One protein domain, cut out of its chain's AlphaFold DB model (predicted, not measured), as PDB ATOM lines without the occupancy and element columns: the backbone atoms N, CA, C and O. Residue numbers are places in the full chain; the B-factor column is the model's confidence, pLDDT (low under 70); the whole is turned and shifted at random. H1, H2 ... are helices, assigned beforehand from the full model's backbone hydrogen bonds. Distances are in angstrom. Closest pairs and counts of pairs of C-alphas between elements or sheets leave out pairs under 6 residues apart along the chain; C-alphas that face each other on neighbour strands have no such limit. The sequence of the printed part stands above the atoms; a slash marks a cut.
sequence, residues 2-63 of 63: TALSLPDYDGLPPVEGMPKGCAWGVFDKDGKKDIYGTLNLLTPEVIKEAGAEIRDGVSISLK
ATOM      1  N   THR A   2      -0.154 -10.612  31.750       52.78
ATOM      2  CA  THR A   2      -0.827  -9.519  32.462       52.78
ATOM      3  C   THR A   2      -2.047 -10.150  33.113       52.78
ATOM      4  O   THR A   2      -2.981 -10.531  32.414       52.78
ATOM      5  N   ALA A   3      -1.995 -10.377  34.423       62.28
ATOM      6  CA  ALA A   3      -3.163 -10.845  35.154       62.28
ATOM      7  C   ALA A   3      -4.307  -9.846  34.917       62.28
ATOM      8  O   ALA A   3      -4.100  -8.638  35.066       62.28
ATOM      9  N   LEU A   4      -5.488 -10.324  34.510       72.44
ATOM     10  CA  LEU A   4      -6.672  -9.470  34.530       72.44
ATOM     11  C   LEU A   4      -6.922  -9.096  35.994       72.44
ATOM     12  O   LEU A   4      -7.139  -9.972  36.829       72.44
ATOM     13  N   SER A   5      -6.867  -7.802  36.301       84.94
ATOM     14  CA  SER A   5      -7.239  -7.275  37.612       84.94
ATOM     15  C   SER A   5      -8.760  -7.304  37.738       84.94
ATOM     16  O   SER A   5      -9.425  -6.294  37.513       84.94
ATOM     17  N   LEU A   6      -9.314  -8.480  38.023       91.06
ATOM     18  CA  LEU A   6     -10.745  -8.642  38.242       91.06
ATOM     19  C   LEU A   6     -11.126  -8.170  39.651       91.06
ATOM     20  O   LEU A   6     -10.406  -8.488  40.600       91.06
ATOM     21  N   PRO A   7     -12.244  -7.441  39.807       93.19
ATOM     22  CA  PRO A   7     -12.787  -7.148  41.126       93.19
ATOM     23  C   PRO A   7     -13.244  -8.441  41.812       93.19
ATOM     24  O   PRO A   7     -13.710  -9.379  41.158       93.19
ATOM     25  N   ASP A   8     -13.145  -8.475  43.139       93.12
ATOM     26  CA  ASP A   8     -13.891  -9.445  43.932       93.12
ATOM     27  C   ASP A   8     -15.387  -9.079  43.962       93.12
ATOM     28  O   ASP A   8     -15.822  -8.082  43.381       93.12
ATOM     29  N   TYR A   9     -16.194  -9.904  44.630       92.56
ATOM     30  CA  TYR A   9     -17.638  -9.682  44.702       92.56
ATOM     31  C   TYR A   9     -18.000  -8.314  45.300       92.56
ATOM     32  O   TYR A   9     -18.969  -7.679  44.872       92.56
ATOM     33  N   ASP A  10     -17.228  -7.845  46.281       93.50
ATOM     34  CA  ASP A  10     -17.514  -6.590  46.959       93.50
ATOM     35  C   ASP A  10     -17.091  -5.364  46.157       93.50
ATOM     36  O   ASP A  10     -17.749  -4.326  46.275       93.50
ATOM     37  N   GLY A  11     -16.074  -5.512  45.309       92.69
ATOM     38  CA  GLY A  11     -15.577  -4.514  44.369       92.69
ATOM     39  C   GLY A  11     -16.302  -4.468  43.022       92.69
ATOM     40  O   GLY A  11     -15.881  -3.705  42.152       92.69
ATOM     41  N   LEU A  12     -17.361  -5.260  42.811       93.56
ATOM     42  CA  LEU A  12     -18.141  -5.195  41.572       93.56
ATOM     43  C   LEU A  12     -18.788  -3.807  41.396       93.56
ATOM     44  O   LEU A  12     -19.399  -3.291  42.339       93.56
ATOM     45  N   PRO A  13     -18.699  -3.202  40.194       91.38
ATOM     46  CA  PRO A  13     -19.302  -1.902  39.940       91.38
ATOM     47  C   PRO A  13     -20.836  -1.982  40.025       91.38
ATOM     48  O   PRO A  13     -21.431  -2.999  39.659       91.38
ATOM     49  N   PRO A  14     -21.508  -0.914  40.487       92.12
ATOM     50  CA  PRO A  14     -22.961  -0.870  40.499       92.12
ATOM     51  C   PRO A  14     -23.510  -0.858  39.070       92.12
ATOM     52  O   PRO A  14     -22.983  -0.177  38.191       92.12
ATOM     53  N   VAL A  15     -24.612  -1.576  38.859       92.50
ATOM     54  CA  VAL A  15     -25.360  -1.575  37.600       92.50
ATOM     55  C   VAL A  15     -26.720  -0.942  37.858       92.50
ATOM     56  O   VAL A  15     -27.453  -1.367  38.751       92.50
ATOM     57  N   GLU A  16     -27.046   0.102  37.098       93.12
ATOM     58  CA  GLU A  16     -28.288   0.857  37.269       93.12
ATOM     59  C   GLU A  16     -29.522  -0.057  37.175       93.12
ATOM     60  O   GLU A  16     -29.647  -0.873  36.261       93.12
ATOM     61  N   GLY A  17     -30.432   0.067  38.146       94.44
ATOM     62  CA  GLY A  17     -31.674  -0.709  38.205       94.44
ATOM     63  C   GLY A  17     -31.521  -2.176  38.629       94.44
ATOM     64  O   GLY A  17     -32.529  -2.880  38.687       94.44
ATOM     65  N   MET A  18     -30.309  -2.641  38.950       93.94
ATOM     66  CA  MET A  18     -30.037  -4.030  39.338       93.94
ATOM     67  C   MET A  18     -29.526  -4.138  40.786       93.94
ATOM     68  O   MET A  18     -28.854  -3.228  41.278       93.94
ATOM     69  N   PRO A  19     -29.800  -5.253  41.493       93.25
ATOM     70  CA  PRO A  19     -29.153  -5.556  42.770       93.25
ATOM     71  C   PRO A  19     -27.624  -5.707  42.642       93.25
ATOM     72  O   PRO A  19     -27.100  -5.970  41.559       93.25
ATOM     73  N   LYS A  20     -26.897  -5.604  43.767       92.44
ATOM     74  CA  LYS A  20     -25.442  -5.854  43.811       92.44
ATOM     75  C   LYS A  20     -25.121  -7.267  43.304       92.44
ATOM     76  O   LYS A  20     -25.794  -8.228  43.674       92.44
ATOM     77  N   GLY A  21     -24.055  -7.388  42.512       90.75
ATOM     78  CA  GLY A  21     -23.519  -8.678  42.058       90.75
ATOM     79  C   GLY A  21     -23.490  -8.871  40.542       90.75
ATOM     80  O   GLY A  21     -22.999  -9.895  40.073       90.75
ATOM     81  N   CYS A  22     -23.980  -7.910  39.755       93.69
ATOM     82  CA  CYS A  22     -23.845  -7.959  38.302       93.69
ATOM     83  C   CYS A  22     -22.398  -7.659  37.877       93.69
ATOM     84  O   CYS A  22     -21.875  -6.588  38.156       93.69
ATOM     85  N   ALA A  23     -21.775  -8.578  37.136       93.06
ATOM     86  CA  ALA A  23     -20.432  -8.402  36.568       93.06
ATOM     87  C   ALA A  23     -20.439  -7.765  35.161       93.06
ATOM     88  O   ALA A  23     -19.527  -7.980  34.363       93.06
ATOM     89  N   TRP A  24     -21.492  -7.019  34.815       92.00
ATOM     90  CA  TRP A  24     -21.616  -6.386  33.500       92.00
ATOM     91  C   TRP A  24     -20.577  -5.278  33.334       92.00
ATOM     92  O   TRP A  24     -20.312  -4.525  34.266       92.00
ATOM     93  N   GLY A  25     -19.980  -5.185  32.148       91.62
ATOM     94  CA  GLY A  25     -18.946  -4.193  31.859       91.62
ATOM     95  C   GLY A  25     -17.551  -4.532  32.397       91.62
ATOM     96  O   GLY A  25     -16.587  -3.904  31.977       91.62
ATOM     97  N   VAL A  26     -17.403  -5.546  33.264       93.38
ATOM     98  CA  VAL A  26     -16.099  -5.946  33.843       93.38
ATOM     99  C   VAL A  26     -15.090  -6.357  32.767       93.38
ATOM    100  O   VAL A  26     -13.890  -6.143  32.924       93.38
ATOM    101  N   PHE A  27     -15.574  -6.944  31.673       93.50
ATOM    102  CA  PHE A  27     -14.746  -7.437  30.575       93.50
ATOM    103  C   PHE A  27     -14.815  -6.555  29.318       93.50
ATOM    104  O   PHE A  27     -14.176  -6.898  28.322       93.50
ATOM    105  N   ASP A  28     -15.550  -5.436  29.351       94.19
ATOM    106  CA  ASP A  28     -15.642  -4.502  28.223       94.19
ATOM    107  C   ASP A  28     -14.258  -3.918  27.907       94.19
ATOM    108  O   ASP A  28     -13.465  -3.611  28.801       94.19
ATOM    109  N   LYS A  29     -13.949  -3.753  26.618       91.69
ATOM    110  CA  LYS A  29     -12.648  -3.247  26.155       91.69
ATOM    111  C   LYS A  29     -12.841  -2.200  25.078       91.69
ATOM    112  O   LYS A  29     -13.622  -2.404  24.153       91.69
ATOM    113  N   ASP A  30     -12.120  -1.088  25.194       92.75
ATOM    114  CA  ASP A  30     -12.082  -0.021  24.185       92.75
ATOM    115  C   ASP A  30     -13.480   0.465  23.754       92.75
ATOM    116  O   ASP A  30     -13.765   0.666  22.572       92.75
ATOM    117  N   GLY A  31     -14.391   0.597  24.726       91.12
ATOM    118  CA  GLY A  31     -15.776   1.024  24.498       91.12
ATOM    119  C   GLY A  31     -16.674  -0.020  23.825       91.12
ATOM    120  O   GLY A  31     -17.810   0.294  23.470       91.12
ATOM    121  N   LYS A  32     -16.198  -1.257  23.639       95.69
ATOM    122  CA  LYS A  32     -16.981  -2.377  23.109       95.69
ATOM    123  C   LYS A  32     -17.433  -3.292  24.237       95.69
ATOM    124  O   LYS A  32     -16.627  -3.700  25.075       95.69
ATOM    125  N   LYS A  33     -18.720  -3.642  24.192       95.19
ATOM    126  CA  LYS A  33     -19.329  -4.584  25.128       95.19
ATOM    127  C   LYS A  33     -18.783  -5.987  24.919       95.19
ATOM    128  O   LYS A  33     -18.759  -6.477  23.788       95.19
ATOM    129  N   ASP A  34     -18.393  -6.623  26.008       95.44
ATOM    130  CA  ASP A  34     -18.047  -8.034  26.029       95.44
ATOM    131  C   ASP A  34     -19.302  -8.917  26.126       95.44
ATOM    132  O   ASP A  34     -20.323  -8.531  26.698       95.44
ATOM    133  N   ILE A  35     -19.223 -10.113  25.535       96.06
ATOM    134  CA  ILE A  35     -20.319 -11.099  25.508       96.06
ATOM    135  C   ILE A  35     -19.923 -12.454  26.107       96.06
ATOM    136  O   ILE A  35     -20.743 -13.370  26.136       96.06
ATOM    137  N   TYR A  36     -18.675 -12.607  26.556       95.31
ATOM    138  CA  TYR A  36     -18.106 -13.894  26.964       95.31
ATOM    139  C   TYR A  36     -17.905 -14.004  28.479       95.31
ATOM    140  O   TYR A  36     -17.895 -15.106  29.031       95.31
ATOM    141  N   GLY A  37     -17.744 -12.878  29.169       93.81
ATOM    142  CA  GLY A  37     -17.479 -12.800  30.596       93.81
ATOM    143  C   GLY A  37     -16.235 -13.593  30.981       93.81
ATOM    144  O   GLY A  37     -15.153 -13.425  30.416       93.81
ATOM    145  N   THR A  38     -16.402 -14.508  31.933       94.25
ATOM    146  CA  THR A  38     -15.318 -15.338  32.474       94.25
ATOM    147  C   THR A  38     -14.755 -16.352  31.479       94.25
ATOM    148  O   THR A  38     -13.644 -16.828  31.696       94.25
ATOM    149  N   LEU A  39     -15.424 -16.629  30.352       95.12
ATOM    150  CA  LEU A  39     -14.837 -17.446  29.280       95.12
ATOM    151  C   LEU A  39     -13.571 -16.807  28.693       95.12
ATOM    152  O   LEU A  39     -12.686 -17.526  28.242       95.12
ATOM    153  N   ASN A  40     -13.425 -15.479  28.782       93.75
ATOM    154  CA  ASN A  40     -12.196 -14.775  28.403       93.75
ATOM    155  C   ASN A  40     -10.960 -15.211  29.220       93.75
ATOM    156  O   ASN A  40      -9.834 -14.905  28.829       93.75
ATOM    157  N   LEU A  41     -11.146 -15.902  30.352       93.56
ATOM    158  CA  LEU A  41     -10.055 -16.449  31.168       93.56
ATOM    159  C   LEU A  41      -9.486 -17.761  30.602       93.56
ATOM    160  O   LEU A  41      -8.386 -18.159  30.983       93.56
ATOM    161  N   LEU A  42     -10.190 -18.409  29.666       95.06
ATOM    162  CA  LEU A  42      -9.712 -19.591  28.944       95.06
ATOM    163  C   LEU A  42      -8.718 -19.183  27.846       95.06
ATOM    164  O   LEU A  42      -9.020 -19.189  26.654       95.06
ATOM    165  N   THR A  43      -7.516 -18.797  28.267       93.44
ATOM    166  CA  THR A  43      -6.400 -18.460  27.370       93.44
ATOM    167  C   THR A  43      -5.763 -19.718  26.760       93.44
ATOM    168  O   THR A  43      -5.884 -20.802  27.341       93.44
ATOM    169  N   PRO A  44      -5.041 -19.611  25.624       95.88
ATOM    170  CA  PRO A  44      -4.287 -20.736  25.064       95.88
ATOM    171  C   PRO A  44      -3.338 -21.395  26.072       95.88
ATOM    172  O   PRO A  44      -3.197 -22.617  26.081       95.88
ATOM    173  N   GLU A  45      -2.722 -20.605  26.951       95.50
ATOM    174  CA  GLU A  45      -1.850 -21.088  28.017       95.50
ATOM    175  C   GLU A  45      -2.632 -21.907  29.050       95.50
ATOM    176  O   GLU A  45      -2.243 -23.032  29.341       95.50
ATOM    177  N   VAL A  46      -3.764 -21.397  29.552       95.44
ATOM    178  CA  VAL A  46      -4.621 -22.128  30.509       95.44
ATOM    179  C   VAL A  46      -5.117 -23.445  29.911       95.44
ATOM    180  O   VAL A  46      -5.090 -24.475  30.581       95.44
ATOM    181  N   ILE A  47      -5.520 -23.441  28.638       96.38
ATOM    182  CA  ILE A  47      -5.970 -24.648  27.927       96.38
ATOM    183  C   ILE A  47      -4.831 -25.669  27.811       96.38
ATOM    184  O   ILE A  47      -5.043 -26.864  28.021       96.38
ATOM    185  N   LYS A  48      -3.617 -25.212  27.492       97.12
ATOM    186  CA  LYS A  48      -2.435 -26.074  27.401       97.12
ATOM    187  C   LYS A  48      -2.099 -26.713  28.749       97.12
ATOM    188  O   LYS A  48      -1.841 -27.914  28.787       97.12
ATOM    189  N   GLU A  49      -2.125 -25.938  29.832       97.69
ATOM    190  CA  GLU A  49      -1.854 -26.452  31.180       97.69
ATOM    191  C   GLU A  49      -2.933 -27.441  31.639       97.69
ATOM    192  O   GLU A  49      -2.593 -28.496  32.167       97.69
ATOM    193  N   ALA A  50      -4.212 -27.189  31.342       97.56
ATOM    194  CA  ALA A  50      -5.282 -28.157  31.597       97.56
ATOM    195  C   ALA A  50      -5.050 -29.484  30.847       97.56
ATOM    196  O   ALA A  50      -5.294 -30.565  31.377       97.56
ATOM    197  N   GLY A  51      -4.503 -29.428  29.627       97.25
ATOM    198  CA  GLY A  51      -4.091 -30.621  28.886       97.25
ATOM    199  C   GLY A  51      -3.016 -31.448  29.601       97.25
ATOM    200  O   GLY A  51      -3.016 -32.673  29.485       97.25
ATOM    201  N   ALA A  52      -2.137 -30.816  30.385       97.38
ATOM    202  CA  ALA A  52      -1.115 -31.507  31.175       97.38
ATOM    203  C   ALA A  52      -1.689 -32.269  32.389       97.38
ATOM    204  O   ALA A  52      -0.997 -33.107  32.979       97.38
ATOM    205  N   GLU A  53      -2.947 -32.016  32.766       97.44
ATOM    206  CA  GLU A  53      -3.650 -32.778  33.804       97.44
ATOM    207  C   GLU A  53      -4.113 -34.158  33.305       97.44
ATOM    208  O   GLU A  53      -4.332 -35.067  34.108       97.44
ATOM    209  N   ILE A  54      -4.198 -34.362  31.985       97.19
ATOM    210  CA  ILE A  54      -4.571 -35.642  31.372       97.19
ATOM    211  C   ILE A  54      -3.389 -36.616  31.482       97.19
ATOM    212  O   ILE A  54      -2.509 -36.649  30.623       97.19
ATOM    213  N   ARG A  55      -3.364 -37.419  32.551       97.06
ATOM    214  CA  ARG A  55      -2.270 -38.375  32.825       97.06
ATOM    215  C   ARG A  55      -2.624 -39.828  32.516       97.06
ATOM    216  O   ARG A  55      -1.817 -40.528  31.916       97.06
ATOM    217  N   ASP A  56      -3.837 -40.253  32.866       97.38
ATOM    218  CA  ASP A  56      -4.235 -41.671  32.805       97.38
ATOM    219  C   ASP A  56      -5.016 -42.043  31.532       97.38
ATOM    220  O   ASP A  56      -5.289 -43.215  31.283       97.38
ATOM    221  N   GLY A  57      -5.419 -41.052  30.726       96.44
ATOM    222  CA  GLY A  57      -6.196 -41.271  29.497       96.44
ATOM    223  C   GLY A  57      -7.625 -41.791  29.718       96.44
ATOM    224  O   GLY A  57      -8.263 -42.255  28.774       96.44
ATOM    225  N   VAL A  58      -8.141 -41.724  30.949       97.75
ATOM    226  CA  VAL A  58      -9.505 -42.149  31.297       97.75
ATOM    227  C   VAL A  58     -10.509 -41.050  30.936       97.75
ATOM    228  O   VAL A  58     -10.317 -39.890  31.288       97.75
ATOM    229  N   SER A  59     -11.606 -41.423  30.269       97.06
ATOM    230  CA  SER A  59     -12.708 -40.517  29.919       97.06
ATOM    231  C   SER A  59     -13.996 -40.930  30.629       97.06
ATOM    232  O   SER A  59     -14.369 -42.104  30.612       97.06
ATOM    233  N   ILE A  60     -14.670 -39.968  31.265       96.69
ATOM    234  CA  ILE A  60     -15.909 -40.168  32.027       96.69
ATOM    235  C   ILE A  60     -16.951 -39.165  31.525       96.69
ATOM    236  O   ILE A  60     -16.707 -37.962  31.512       96.69
ATOM    237  N   SER A  61     -18.130 -39.654  31.137       97.50
ATOM    238  CA  SER A  61     -19.275 -38.796  30.815       97.50
ATOM    239  C   SER A  61     -19.933 -38.300  32.105       97.50
ATOM    240  O   SER A  61     -20.295 -39.101  32.967       97.50
ATOM    241  N   LEU A  62     -20.074 -36.980  32.240       95.25
ATOM    242  CA  LEU A  62     -20.788 -36.349  33.352       95.25
ATOM    243  C   LEU A  62     -22.308 -36.389  33.089       95.25
ATOM    244  O   LEU A  62     -22.723 -36.295  31.934       95.25
ATOM    245  N   LYS A  63     -23.111 -36.567  34.149       79.94
ATOM    246  CA  LYS A  63     -24.587 -36.547  34.099       79.94
ATOM    247  C   LYS A  63     -25.148 -35.134  34.173       79.94
ATOM    248  O   LYS A  63     -24.527 -34.307  34.874       79.94
TER     249      LYS A  63
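What this domain is: This is residues 2 to 63 of the 63 residues of an uncharacterized protein of Colletotrichum higginsianum (strain IMI 349063) (UniProt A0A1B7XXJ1). With little regular structure, the model is a body of loops, residues 2 to 41, from which a long arm, residues 42 to 63, sticks out and makes much of the length. H2, the longest helix, is in the arm; short H1 ends the body. The printed part has 62 residues, with two named helices, H1 then H2, and no named strand. The class is all helix, with 13 residues in named elements; the whole is extended, radius of gyration of the C-alphas 16.6 A, spanning 49 by 31 by 20 A.

Where its parts are: H2, residues 44 to 51, is 10.6 A long and ends at C-alpha 51 (-4.091, -30.621, 28.886). H1, residues 37 to 41, begins at C-alpha 37 (-17.479, -12.800, 30.596).

How they stand to each other: H2 and H1 meet only through their tight link of 2 residues. In H2 every O i to N i+4 pair is within hydrogen-bond range; in H1 0 of 1, with 2 of 2 O i to N i+3 pairs.

The domain as a whole: The C-alphas farthest apart, Gly 17 and Asp 56, are 49.6 A apart. The printed part has no cut. Residues 2 to 3 have pLDDT under 70.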